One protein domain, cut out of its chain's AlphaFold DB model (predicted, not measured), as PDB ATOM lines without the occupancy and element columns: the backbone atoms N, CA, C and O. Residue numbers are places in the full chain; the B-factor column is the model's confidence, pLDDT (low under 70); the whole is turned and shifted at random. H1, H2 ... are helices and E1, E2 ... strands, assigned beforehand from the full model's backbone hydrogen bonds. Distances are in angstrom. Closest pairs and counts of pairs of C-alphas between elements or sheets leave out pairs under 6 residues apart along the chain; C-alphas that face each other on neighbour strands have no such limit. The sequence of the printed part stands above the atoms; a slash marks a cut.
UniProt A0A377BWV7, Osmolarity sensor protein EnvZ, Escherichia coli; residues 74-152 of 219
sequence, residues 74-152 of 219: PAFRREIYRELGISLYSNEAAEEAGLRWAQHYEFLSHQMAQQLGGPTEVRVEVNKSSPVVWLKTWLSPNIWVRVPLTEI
ATOM      1  N   PRO A  74      -1.509  29.131  -3.427       48.47
ATOM      2  CA  PRO A  74      -2.107  28.217  -2.439       48.47
ATOM      3  C   PRO A  74      -3.645  28.254  -2.321       48.47
ATOM      4  O   PRO A  74      -4.209  27.484  -1.542       48.47
ATOM      5  N   ALA A  75      -4.338  29.107  -3.081       41.56
ATOM      6  CA  ALA A  75      -5.803  29.168  -3.119       41.56
ATOM      7  C   ALA A  75      -6.427  28.010  -3.927       41.56
ATOM      8  O   ALA A  75      -7.507  27.537  -3.591       41.56
ATOM      9  N   PHE A  76      -5.704  27.477  -4.918       43.78
ATOM     10  CA  PHE A  76      -6.172  26.374  -5.773       43.78
ATOM     11  C   PHE A  76      -6.118  25.000  -5.070       43.78
ATOM     12  O   PHE A  76      -6.743  24.032  -5.493       43.78
ATOM     13  N   ARG A  77      -5.401  24.920  -3.937       47.88
ATOM     14  CA  ARG A  77      -5.304  23.740  -3.059       47.88
ATOM     15  C   ARG A  77      -6.443  23.627  -2.038       47.88
ATOM     16  O   ARG A  77      -6.306  22.889  -1.076       47.88
ATOM     17  N   ARG A  78      -7.527  24.393  -2.137       42.31
ATOM     18  CA  ARG A  78      -8.631  24.291  -1.158       42.31
ATOM     19  C   ARG A  78      -9.923  23.792  -1.782       42.31
ATOM     20  O   ARG A  78     -10.607  23.001  -1.144       42.31
ATOM     21  N   GLU A  79     -10.167  24.126  -3.044       43.69
ATOM     22  CA  GLU A  79     -11.385  23.711  -3.745       43.69
ATOM     23  C   GLU A  79     -11.351  22.225  -4.139       43.69
ATOM     24  O   GLU A  79     -12.270  21.476  -3.831       43.69
ATOM     25  N   ILE A  80     -10.209  21.733  -4.641       49.81
ATOM     26  CA  ILE A  80      -9.997  20.298  -4.941       49.81
ATOM     27  C   ILE A  80     -10.009  19.430  -3.657       49.81
ATOM     28  O   ILE A  80     -10.287  18.236  -3.704       49.81
ATOM     29  N   TYR A  81      -9.727  20.017  -2.488       48.62
ATOM     30  CA  TYR A  81      -9.526  19.290  -1.225       48.62
ATOM     31  C   TYR A  81     -10.821  19.076  -0.431       48.62
ATOM     32  O   TYR A  81     -10.862  18.200   0.431       48.62
ATOM     33  N   ARG A  82     -11.874  19.857  -0.706       45.81
ATOM     34  CA  ARG A  82     -13.153  19.780   0.019       45.81
ATOM     35  C   ARG A  82     -14.194  18.885  -0.649       45.81
ATOM     36  O   ARG A  82     -15.007  18.317   0.070       45.81
ATOM     37  N   GLU A  83     -14.129  18.700  -1.966       42.47
ATOM     38  CA  GLU A  83     -15.097  17.867  -2.699       42.47
ATOM     39  C   GLU A  83     -14.594  16.446  -3.014       42.47
ATOM     40  O   GLU A  83     -15.407  15.533  -3.130       42.47
ATOM     41  N   LEU A  84     -13.274  16.213  -3.084       51.06
ATOM     42  CA  LEU A  84     -12.695  14.904  -3.455       51.06
ATOM     43  C   LEU A  84     -12.125  14.083  -2.278       51.06
ATOM     44  O   LEU A  84     -11.685  12.954  -2.481       51.06
ATOM     45  N   GLY A  85     -12.102  14.618  -1.049       48.16
ATOM     46  CA  GLY A  85     -11.660  13.873   0.145       48.16
ATOM     47  C   GLY A  85     -10.215  13.349   0.084       48.16
ATOM     48  O   GLY A  85      -9.906  12.306   0.662       48.16
ATOM     49  N   ILE A  86      -9.341  14.038  -0.654       57.88
ATOM     50  CA  ILE A  86      -7.975  13.600  -0.951       57.88
ATOM     51  C   ILE A  86      -7.057  13.873   0.245       57.88
ATOM     52  O   ILE A  86      -6.838  15.026   0.620       57.88
ATOM     53  N   SER A  87      -6.462  12.816   0.802       63.50
ATOM     54  CA  SER A  87      -5.478  12.908   1.889       63.50
ATOM     55  C   SER A  87      -4.070  12.612   1.367       63.50
ATOM     56  O   SER A  87      -3.855  11.616   0.677       63.50
ATOM     57  N   LEU A  88      -3.103  13.467   1.708       68.44
ATOM     58  CA  LEU A  88      -1.692  13.293   1.353       68.44
ATOM     59  C   LEU A  88      -0.953  12.594   2.494       68.44
ATOM     60  O   LEU A  88      -1.061  13.008   3.647       68.44
ATOM     61  N   TYR A  89      -0.176  11.572   2.160       75.38
ATOM     62  CA  TYR A  89       0.635  10.816   3.106       75.38
ATOM     63  C   TYR A  89       2.099  10.825   2.669       75.38
ATOM     64  O   TYR A  89       2.402  10.726   1.481       75.38
ATOM     65  N   SER A  90       3.023  10.922   3.626       80.38
ATOM     66  CA  SER A  90       4.421  10.547   3.391       80.38
ATOM     67  C   SER A  90       4.525   9.030   3.194       80.38
ATOM     68  O   SER A  90       3.592   8.299   3.523       80.38
ATOM     69  N   ASN A  91       5.650   8.533   2.670       80.19
ATOM     70  CA  ASN A  91       5.848   7.089   2.470       80.19
ATOM     71  C   ASN A  91       5.594   6.272   3.753       80.19
ATOM     72  O   ASN A  91       4.865   5.285   3.712       80.19
ATOM     73  N   GLU A  92       6.124   6.727   4.889       81.00
ATOM     74  CA  GLU A  92       5.963   6.063   6.190       81.00
ATOM     75  C   GLU A  92       4.504   6.100   6.666       81.00
ATOM     76  O   GLU A  92       3.915   5.064   6.975       81.00
ATOM     77  N   ALA A  93       3.873   7.278   6.621       80.69
ATOM     78  CA  ALA A  93       2.486   7.434   7.052       80.69
ATOM     79  C   ALA A  93       1.501   6.673   6.145       80.69
ATOM     80  O   ALA A  93       0.460   6.211   6.606       80.69
ATOM     81  N   ALA A  94       1.814   6.530   4.852       82.44
ATOM     82  CA  ALA A  94       0.991   5.787   3.902       82.44
ATOM     83  C   ALA A  94       0.994   4.287   4.218       82.44
ATOM     84  O   ALA A  94      -0.059   3.646   4.196       82.44
ATOM     85  N   GLU A  95       2.163   3.729   4.542       84.19
ATOM     86  CA  GLU A  95       2.306   2.327   4.931       84.19
ATOM     87  C   GLU A  95       1.470   1.971   6.158       84.19
ATOM     88  O   GLU A  95       0.762   0.961   6.140       84.19
ATOM     89  N   GLU A  96       1.510   2.817   7.185       82.81
ATOM     90  CA  GLU A  96       0.723   2.650   8.409       82.81
ATOM     91  C   GLU A  96      -0.780   2.831   8.160       82.81
ATOM     92  O   GLU A  96      -1.604   2.115   8.732       82.81
ATOM     93  N   ALA A  97      -1.153   3.747   7.263       80.12
ATOM     94  CA  ALA A  97      -2.547   4.067   6.967       80.12
ATOM     95  C   ALA A  97      -3.268   3.028   6.085       80.12
ATOM     96  O   ALA A  97      -4.505   3.004   6.059       80.12
ATOM     97  N   GLY A  98      -2.532   2.165   5.377       82.88
ATOM     98  CA  GLY A  98      -3.129   1.081   4.588       82.88
ATOM     99  C   GLY A  98      -2.405   0.702   3.297       82.88
ATOM    100  O   GLY A  98      -2.745  -0.321   2.705       82.88
ATOM    101  N   LEU A  99      -1.375   1.451   2.878       84.81
ATOM    102  CA  LEU A  99      -0.630   1.187   1.638       84.81
ATOM    103  C   LEU A  99       0.006  -0.214   1.617       84.81
ATOM    104  O   LEU A  99       0.129  -0.812   0.550       84.81
ATOM    105  N   ARG A 100       0.362  -0.771   2.784       85.44
ATOM    106  CA  ARG A 100       0.895  -2.144   2.909       85.44
ATOM    107  C   ARG A 100      -0.067  -3.219   2.407       85.44
ATOM    108  O   ARG A 100       0.368  -4.277   1.967       85.44
ATOM    109  N   TRP A 101      -1.363  -2.940   2.470       82.44
ATOM    110  CA  TRP A 101      -2.427  -3.844   2.046       82.44
ATOM    111  C   TRP A 101      -2.946  -3.511   0.645       82.44
ATOM    112  O   TRP A 101      -3.882  -4.153   0.168       82.44
ATOM    113  N   ALA A 102      -2.364  -2.501  -0.008       84.56
ATOM    114  CA  ALA A 102      -2.749  -2.071  -1.337       84.56
ATOM    115  C   ALA A 102      -1.984  -2.865  -2.404       84.56
ATOM    116  O   ALA A 102      -0.754  -2.905  -2.414       84.56
ATOM    117  N   GLN A 103      -2.713  -3.476  -3.335       84.62
ATOM    118  CA  GLN A 103      -2.131  -4.216  -4.455       84.62
ATOM    119  C   GLN A 103      -1.835  -3.279  -5.621       84.62
ATOM    120  O   GLN A 103      -2.627  -2.386  -5.910       84.62
ATOM    121  N   HIS A 104      -0.707  -3.475  -6.302       85.06
ATOM    122  CA  HIS A 104      -0.366  -2.705  -7.496       85.06
ATOM    123  C   HIS A 104      -1.247  -3.107  -8.685       85.06
ATOM    124  O   HIS A 104      -1.403  -4.292  -8.973       85.06
ATOM    125  N   TYR A 105      -1.792  -2.110  -9.385       78.62
ATOM    126  CA  TYR A 105      -2.599  -2.309 -10.588       78.62
ATOM    127  C   TYR A 105      -1.911  -1.667 -11.789       78.62
ATOM    128  O   TYR A 105      -1.961  -0.451 -11.991       78.62
ATOM    129  N   GLU A 106      -1.303  -2.507 -12.617       74.88
ATOM    130  CA  GLU A 106      -0.510  -2.086 -13.773       74.88
ATOM    131  C   GLU A 106      -1.366  -1.379 -14.834       74.88
ATOM    132  O   GLU A 106      -1.011  -0.310 -15.324       74.88
ATOM    133  N   PHE A 107      -2.570  -1.891 -15.099       71.25
ATOM    134  CA  PHE A 107      -3.516  -1.267 -16.030       71.25
ATOM    135  C   PHE A 107      -3.898   0.169 -15.623       71.25
ATOM    136  O   PHE A 107      -3.877   1.084 -16.447       71.25
ATOM    137  N   LEU A 108      -4.206   0.378 -14.339       71.44
ATOM    138  CA  LEU A 108      -4.571   1.698 -13.814       71.44
ATOM    139  C   LEU A 108      -3.378   2.648 -13.820       71.44
ATOM    140  O   LEU A 108      -3.524   3.822 -14.156       71.44
ATOM    141  N   SER A 109      -2.201   2.114 -13.502       76.56
ATOM    142  CA  SER A 109      -0.932   2.832 -13.559       76.56
ATOM    143  C   SER A 109      -0.646   3.331 -14.975       76.56
ATOM    144  O   SER A 109      -0.351   4.511 -15.145       76.56
ATOM    145  N   HIS A 110      -0.826   2.495 -16.002       76.81
ATOM    146  CA  HIS A 110      -0.637   2.887 -17.402       76.81
ATOM    147  C   HIS A 110      -1.657   3.912 -17.893       76.81
ATOM    148  O   HIS A 110      -1.281   4.875 -18.562       76.81
ATOM    149  N   GLN A 111      -2.937   3.732 -17.564       69.38
ATOM    150  CA  GLN A 111      -3.975   4.669 -17.983       69.38
ATOM    151  C   GLN A 111      -3.738   6.057 -17.372       69.38
ATOM    152  O   GLN A 111      -3.794   7.068 -18.070       69.38
ATOM    153  N   MET A 112      -3.421   6.107 -16.076       67.81
ATOM    154  CA  MET A 112      -3.135   7.357 -15.377       67.81
ATOM    155  C   MET A 112      -1.820   7.988 -15.863       67.81
ATOM    156  O   MET A 112      -1.731   9.208 -16.000       67.81
ATOM    157  N   ALA A 113      -0.836   7.159 -16.223       74.75
ATOM    158  CA  ALA A 113       0.433   7.605 -16.778       74.75
ATOM    159  C   ALA A 113       0.250   8.307 -18.128       74.75
ATOM    160  O   ALA A 113       0.833   9.363 -18.375       74.75
ATOM    161  N   GLN A 114      -0.607   7.755 -18.989       71.56
ATOM    162  CA  GLN A 114      -0.966   8.368 -20.267       71.56
ATOM    163  C   GLN A 114      -1.715   9.693 -20.082       71.56
ATOM    164  O   GLN A 114      -1.469  10.635 -20.828       71.56
ATOM    165  N   GLN A 115      -2.601   9.782 -19.085       64.88
ATOM    166  CA  GLN A 115      -3.380  10.995 -18.822       64.88
ATOM    167  C   GLN A 115      -2.544  12.130 -18.229       64.88
ATOM    168  O   GLN A 115      -2.727  13.286 -18.604       64.88
ATOM    169  N   LEU A 116      -1.631  11.816 -17.310       73.25
ATOM    170  CA  LEU A 116      -0.775  12.819 -16.681       73.25
ATOM    171  C   LEU A 116       0.469  13.139 -17.535       73.25
ATOM    172  O   LEU A 116       1.128  14.147 -17.281       73.25
ATOM    173  N   GLY A 117       0.834  12.281 -18.498       74.94
ATOM    174  CA  GLY A 117       2.005  12.452 -19.367       74.94
ATOM    175  C   GLY A 117       3.339  11.946 -18.793       74.94
ATOM    176  O   GLY A 117       4.377  12.553 -19.045       74.94
ATOM    177  N   GLY A 118       3.340  10.859 -18.017       78.69
ATOM    178  CA  GLY A 118       4.548  10.334 -17.361       78.69
ATOM    179  C   GLY A 118       4.277   9.144 -16.429       78.69
ATOM    180  O   GLY A 118       3.137   8.724 -16.291       78.69
ATOM    181  N   PRO A 119       5.299   8.556 -15.787       80.44
ATOM    182  CA  PRO A 119       5.150   7.298 -15.053       80.44
ATOM    183  C   PRO A 119       4.439   7.468 -13.699       80.44
ATOM    184  O   PRO A 119       4.994   8.033 -12.756       80.44
ATOM    185  N   THR A 120       3.220   6.940 -13.582       82.62
ATOM    186  CA  THR A 120       2.461   6.883 -12.320       82.62
ATOM    187  C   THR A 120       2.320   5.472 -11.789       82.62
ATOM    188  O   THR A 120       2.120   4.538 -12.557       82.62
ATOM    189  N   GLU A 121       2.318   5.345 -10.467       85.94
ATOM    190  CA  GLU A 121       2.055   4.098  -9.764       85.94
ATOM    191  C   GLU A 121       0.705   4.185  -9.047       85.94
ATOM    192  O   GLU A 121       0.454   5.107  -8.267       85.94
ATOM    193  N   VAL A 122      -0.164   3.209  -9.310       85.50
ATOM    194  CA  VAL A 122      -1.480   3.083  -8.682       85.50
ATOM    195  C   VAL A 122      -1.544   1.777  -7.900       85.50
ATOM    196  O   VAL A 122      -1.247   0.701  -8.429       85.50
ATOM    197  N   ARG A 123      -1.961   1.866  -6.637       87.69
ATOM    198  CA  ARG A 123      -2.262   0.715  -5.782       87.69
ATOM    199  C   ARG A 123      -3.680   0.806  -5.233       87.69
ATOM    200  O   ARG A 123      -4.182   1.900  -5.010       87.69
ATOM    201  N   VAL A 124      -4.334  -0.328  -5.004       81.88
ATOM    202  CA  VAL A 124      -5.719  -0.379  -4.512       81.88
ATOM    203  C   VAL A 124      -5.809  -1.276  -3.285       81.88
ATOM    204  O   VAL A 124      -5.375  -2.423  -3.308       81.88
ATOM    205  N   GLU A 125      -6.367  -0.742  -2.205       77.38
ATOM    206  CA  GLU A 125      -6.669  -1.449  -0.960       77.38
ATOM    207  C   GLU A 125      -8.138  -1.895  -0.993       77.38
ATOM    208  O   GLU A 125      -9.043  -1.064  -0.960       77.38
ATOM    209  N   VAL A 126      -8.374  -3.209  -1.055       66.00
ATOM    210  CA  VAL A 126      -9.726  -3.818  -1.108       66.00
ATOM    211  C   VAL A 126     -10.152  -4.391   0.257       66.00
ATOM    212  O   VAL A 126     -11.257  -4.888   0.421       66.00
ATOM    213  N   ASN A 127      -9.283  -4.323   1.270       58.12
ATOM    214  CA  ASN A 127      -9.467  -5.015   2.555       58.12
ATOM    215  C   ASN A 127     -10.454  -4.315   3.522       58.12
ATOM    216  O   ASN A 127     -10.788  -4.852   4.573       58.12
ATOM    217  N   LYS A 128     -10.923  -3.102   3.206       58.66
ATOM    218  CA  LYS A 128     -11.873  -2.343   4.042       58.66
ATOM    219  C   LYS A 128     -13.253  -2.277   3.391       58.66
ATOM    220  O   LYS A 128     -13.404  -2.563   2.210       58.66
ATOM    221  N   SER A 129     -14.249  -1.851   4.170       51.97
ATOM    222  CA  SER A 129     -15.641  -1.666   3.729       51.97
ATOM    223  C   SER A 129     -15.798  -0.766   2.498       51.97
ATOM    224  O   SER A 129     -16.787  -0.886   1.794       51.97
ATOM    225  N   SER A 130     -14.823   0.098   2.211       57.56
ATOM    226  CA  SER A 130     -14.754   0.900   0.988       57.56
ATOM    227  C   SER A 130     -13.372   0.743   0.347       57.56
ATOM    228  O   SER A 130     -12.375   0.931   1.059       57.56
ATOM    229  N   PRO A 131     -13.270   0.447  -0.961       64.94
ATOM    230  CA  PRO A 131     -11.983   0.354  -1.629       64.94
ATOM    231  C   PRO A 131     -11.285   1.721  -1.650       64.94
ATOM    232  O   PRO A 131     -11.900   2.763  -1.874       64.94
ATOM    233  N   VAL A 132      -9.979   1.722  -1.392       74.50
ATOM    234  CA  VAL A 132      -9.168   2.944  -1.338       74.50
ATOM    235  C   VAL A 132      -8.090   2.870  -2.403       74.50
ATOM    236  O   VAL A 132      -7.355   1.887  -2.482       74.50
ATOM    237  N   VAL A 133      -7.971   3.921  -3.209       82.62
ATOM    238  CA  VAL A 133      -6.932   4.031  -4.232       82.62
ATOM    239  C   VAL A 133      -5.787   4.884  -3.700       82.62
ATOM    240  O   VAL A 133      -5.987   5.975  -3.170       82.62
ATOM    241  N   TRP A 134      -4.577   4.371  -3.862       85.44
ATOM    242  CA  TRP A 134      -3.316   5.017  -3.549       85.44
ATOM    243  C   TRP A 134      -2.610   5.368  -4.859       85.44
ATOM    244  O   TRP A 134      -2.368   4.495  -5.691       85.44
ATOM    245  N   LEU A 135      -2.276   6.640  -5.048       83.12
ATOM    246  CA  LEU A 135      -1.622   7.148  -6.252       83.12
ATOM    247  C   LEU A 135      -0.283   7.793  -5.899       83.12
ATOM    248  O   LEU A 135      -0.188   8.590  -4.965       83.12
ATOM    249  N   LYS A 136       0.733   7.495  -6.705       84.88
ATOM    250  CA  LYS A 136       2.047   8.129  -6.671       84.88
ATOM    251  C   LYS A 136       2.441   8.568  -8.077       84.88
ATOM    252  O   LYS A 136       2.263   7.829  -9.044       84.88
ATOM    253  N   THR A 137       2.968   9.782  -8.205       79.94
ATOM    254  CA  THR A 137       3.324  10.387  -9.498       79.94
ATOM    255  C   THR A 137       4.793  10.813  -9.518       79.94
ATOM    256  O   THR A 137       5.395  11.064  -8.472       79.94
ATOM    257  N   TRP A 138       5.382  10.935 -10.712       75.19
ATOM    258  CA  TRP A 138       6.768  11.401 -10.883       75.19
ATOM    259  C   TRP A 138       6.977  12.860 -10.460       75.19
ATOM    260  O   TRP A 138       8.087  13.244 -10.111       75.19
ATOM    261  N   LEU A 139       5.911  13.667 -10.465       71.81
ATOM    262  CA  LEU A 139       5.926  15.060 -10.009       71.81
ATOM    263  C   LEU A 139       6.175  15.170  -8.498       71.81
ATOM    264  O   LEU A 139       6.591  16.219  -8.012       71.81
ATOM    265  N   SER A 140       5.882  14.120  -7.727       73.81
ATOM    266  CA  SER A 140       6.031  14.113  -6.269       73.81
ATOM    267  C   SER A 140       6.335  12.699  -5.758       73.81
ATOM    268  O   SER A 140       5.464  12.043  -5.189       73.81
ATOM    269  N   PRO A 141       7.587  12.218  -5.900       78.19
ATOM    270  CA  PRO A 141       7.960  10.833  -5.593       78.19
ATOM    271  C   PRO A 141       7.960  10.490  -4.091       78.19
ATOM    272  O   PRO A 141       8.107   9.323  -3.728       78.19
ATOM    273  N   ASN A 142       7.794  11.482  -3.215       78.50
ATOM    274  CA  ASN A 142       7.823  11.303  -1.761       78.50
ATOM    275  C   ASN A 142       6.435  11.358  -1.110       78.50
ATOM    276  O   ASN A 142       6.340  11.253   0.112       78.50
ATOM    277  N   ILE A 143       5.374  11.539  -1.903       76.19
ATOM    278  CA  ILE A 143       4.010  11.714  -1.408       76.19
ATOM    279  C   ILE A 143       3.081  10.699  -2.069       76.19
ATOM    280  O   ILE A 143       3.078  10.536  -3.289       76.19
ATOM    281  N   TRP A 144       2.266  10.053  -1.242       82.75
ATOM    282  CA  TRP A 144       1.153   9.215  -1.655       82.75
ATOM    283  C   TRP A 144      -0.158   9.976  -1.529       82.75
ATOM    284  O   TRP A 144      -0.440  10.617  -0.516       82.75
ATOM    285  N   VAL A 145      -0.975   9.869  -2.564       81.25
ATOM    286  CA  VAL A 145      -2.302  10.466  -2.631       81.25
ATOM    287  C   VAL A 145      -3.322   9.368  -2.350       81.25
ATOM    288  O   VAL A 145      -3.414   8.402  -3.106       81.25
ATOM    289  N   ARG A 146      -4.075   9.503  -1.257       78.50
ATOM    290  CA  ARG A 146      -5.148   8.578  -0.879       78.50
ATOM    291  C   ARG A 146      -6.483   9.126  -1.366       78.50
ATOM    292  O   ARG A 146      -6.904  10.194  -0.927       78.50
ATOM    293  N   VAL A 147      -7.153   8.365  -2.222       76.12
ATOM    294  CA  VAL A 147      -8.480   8.676  -2.755       76.12
ATOM    295  C   VAL A 147      -9.438   7.569  -2.310       76.12
ATOM    296  O   VAL A 147      -9.367   6.451  -2.831       76.12
ATOM    297  N   PRO A 148     -10.293   7.812  -1.300       62.25
ATOM    298  CA  PRO A 148     -11.336   6.857  -0.959       62.25
ATOM    299  C   PRO A 148     -12.342   6.815  -2.110       62.25
ATOM    300  O   PRO A 148     -12.897   7.844  -2.488       62.25
ATOM    301  N   LEU A 149     -12.592   5.632  -2.672       61.88
ATOM    302  CA  LEU A 149     -13.731   5.462  -3.564       61.88
ATOM    303  C   LEU A 149     -14.959   5.454  -2.655       61.88
ATOM    304  O   LEU A 149     -15.266   4.444  -2.023       61.88
ATOM    305  N   THR A 150     -15.627   6.600  -2.516       48.75
ATOM    306  CA  THR A 150     -16.968   6.624  -1.928       48.75
ATOM    307  C   THR A 150     -17.808   5.639  -2.721       48.75
ATOM    308  O   THR A 150     -17.820   5.727  -3.950       48.75
ATOM    309  N   GLU A 151     -18.448   4.683  -2.040       44.03
ATOM    310  CA  GLU A 151     -19.399   3.757  -2.648       44.03
ATOM    311  C   GLU A 151     -20.377   4.571  -3.494       44.03
ATOM    312  O   GLU A 151     -21.295   5.205  -2.973       44.03
ATOM    313  N   ILE A 152     -20.156   4.592  -4.810       40.81
ATOM    314  CA  ILE A 152     -21.147   5.076  -5.759       40.81
ATOM    315  C   ILE A 152     -22.359   4.211  -5.462       40.81
ATOM    316  O   ILE A 152     -22.287   2.991  -5.627       40.81
TER     317      ILE A 152
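AT A GLANCE: This is residues 74 to 152 of the 219 residues of the protein "Osmolarity sensor protein EnvZ" of Escherichia coli (UniProt A0A377BWV7). A strongly twisted sheet of four strands has H3 packed slantwise over E2 at one edge and the short H2 on the opposite face, near the other edge, while H1 sticks out as a free arm. The printed part has 79 residues, with three named helices and four named strands in the order H1 E1 H2 H3 E2 E3 E4. The sheet runs E1 E4 E3 E2, antiparallel throughout, and the class is mixed. The whole is compact, with a radius of gyration of the C-alphas of 12.6 A and spans of 35 by 29 by 26 A.

IN THESE COORDINATES: Find C-alpha 120 at (2.461, 6.883, -12.320); from there E2 runs 16.8 A to residue 125. E3, residues 132 to 137, is 16.7 A long, and E4, residues 143 to 148, 16.1 A, ending at (-11.336, 6.857, -0.959). E1 is residues 87 to 90. H3, residues 106 to 116, covers 15.2 A; H2 is residues 91 to 97. H1, residues 76 to 83, begins at (-6.172, 26.374, -5.773).

HOW THE PARTS SIT: Look first at the meander E2 E3 E4, each strand the antiparallel neighbour of the one before: N 123 and O 134 are 2.8 A apart, N 135 and O 145 2.9 A. E1 pairs with E4 through N 89 and O 144, 2.9 A. H3 and H2 on opposite faces make three layers, helices on both faces of the sheet. H3 is closest to E2 at the C-alphas of Ser 109 and Val 122, 4.9 A; H2 to E4 at those of Asn 91 and Ile 143, 6.3 A. In H2 and H3 every O i to N i+4 pair is within hydrogen-bond range; in H1 1 of 4, with 1 of 5 O i to N i+3 pairs.

THE WHOLE: The C-alphas farthest apart, of Ala 75 and Asn 127, are 34.8 A apart. The printed part has no cut and no long link. Mean pLDDT of the printed part is 70.2; 29 residues are under 70, among them 74 to 88.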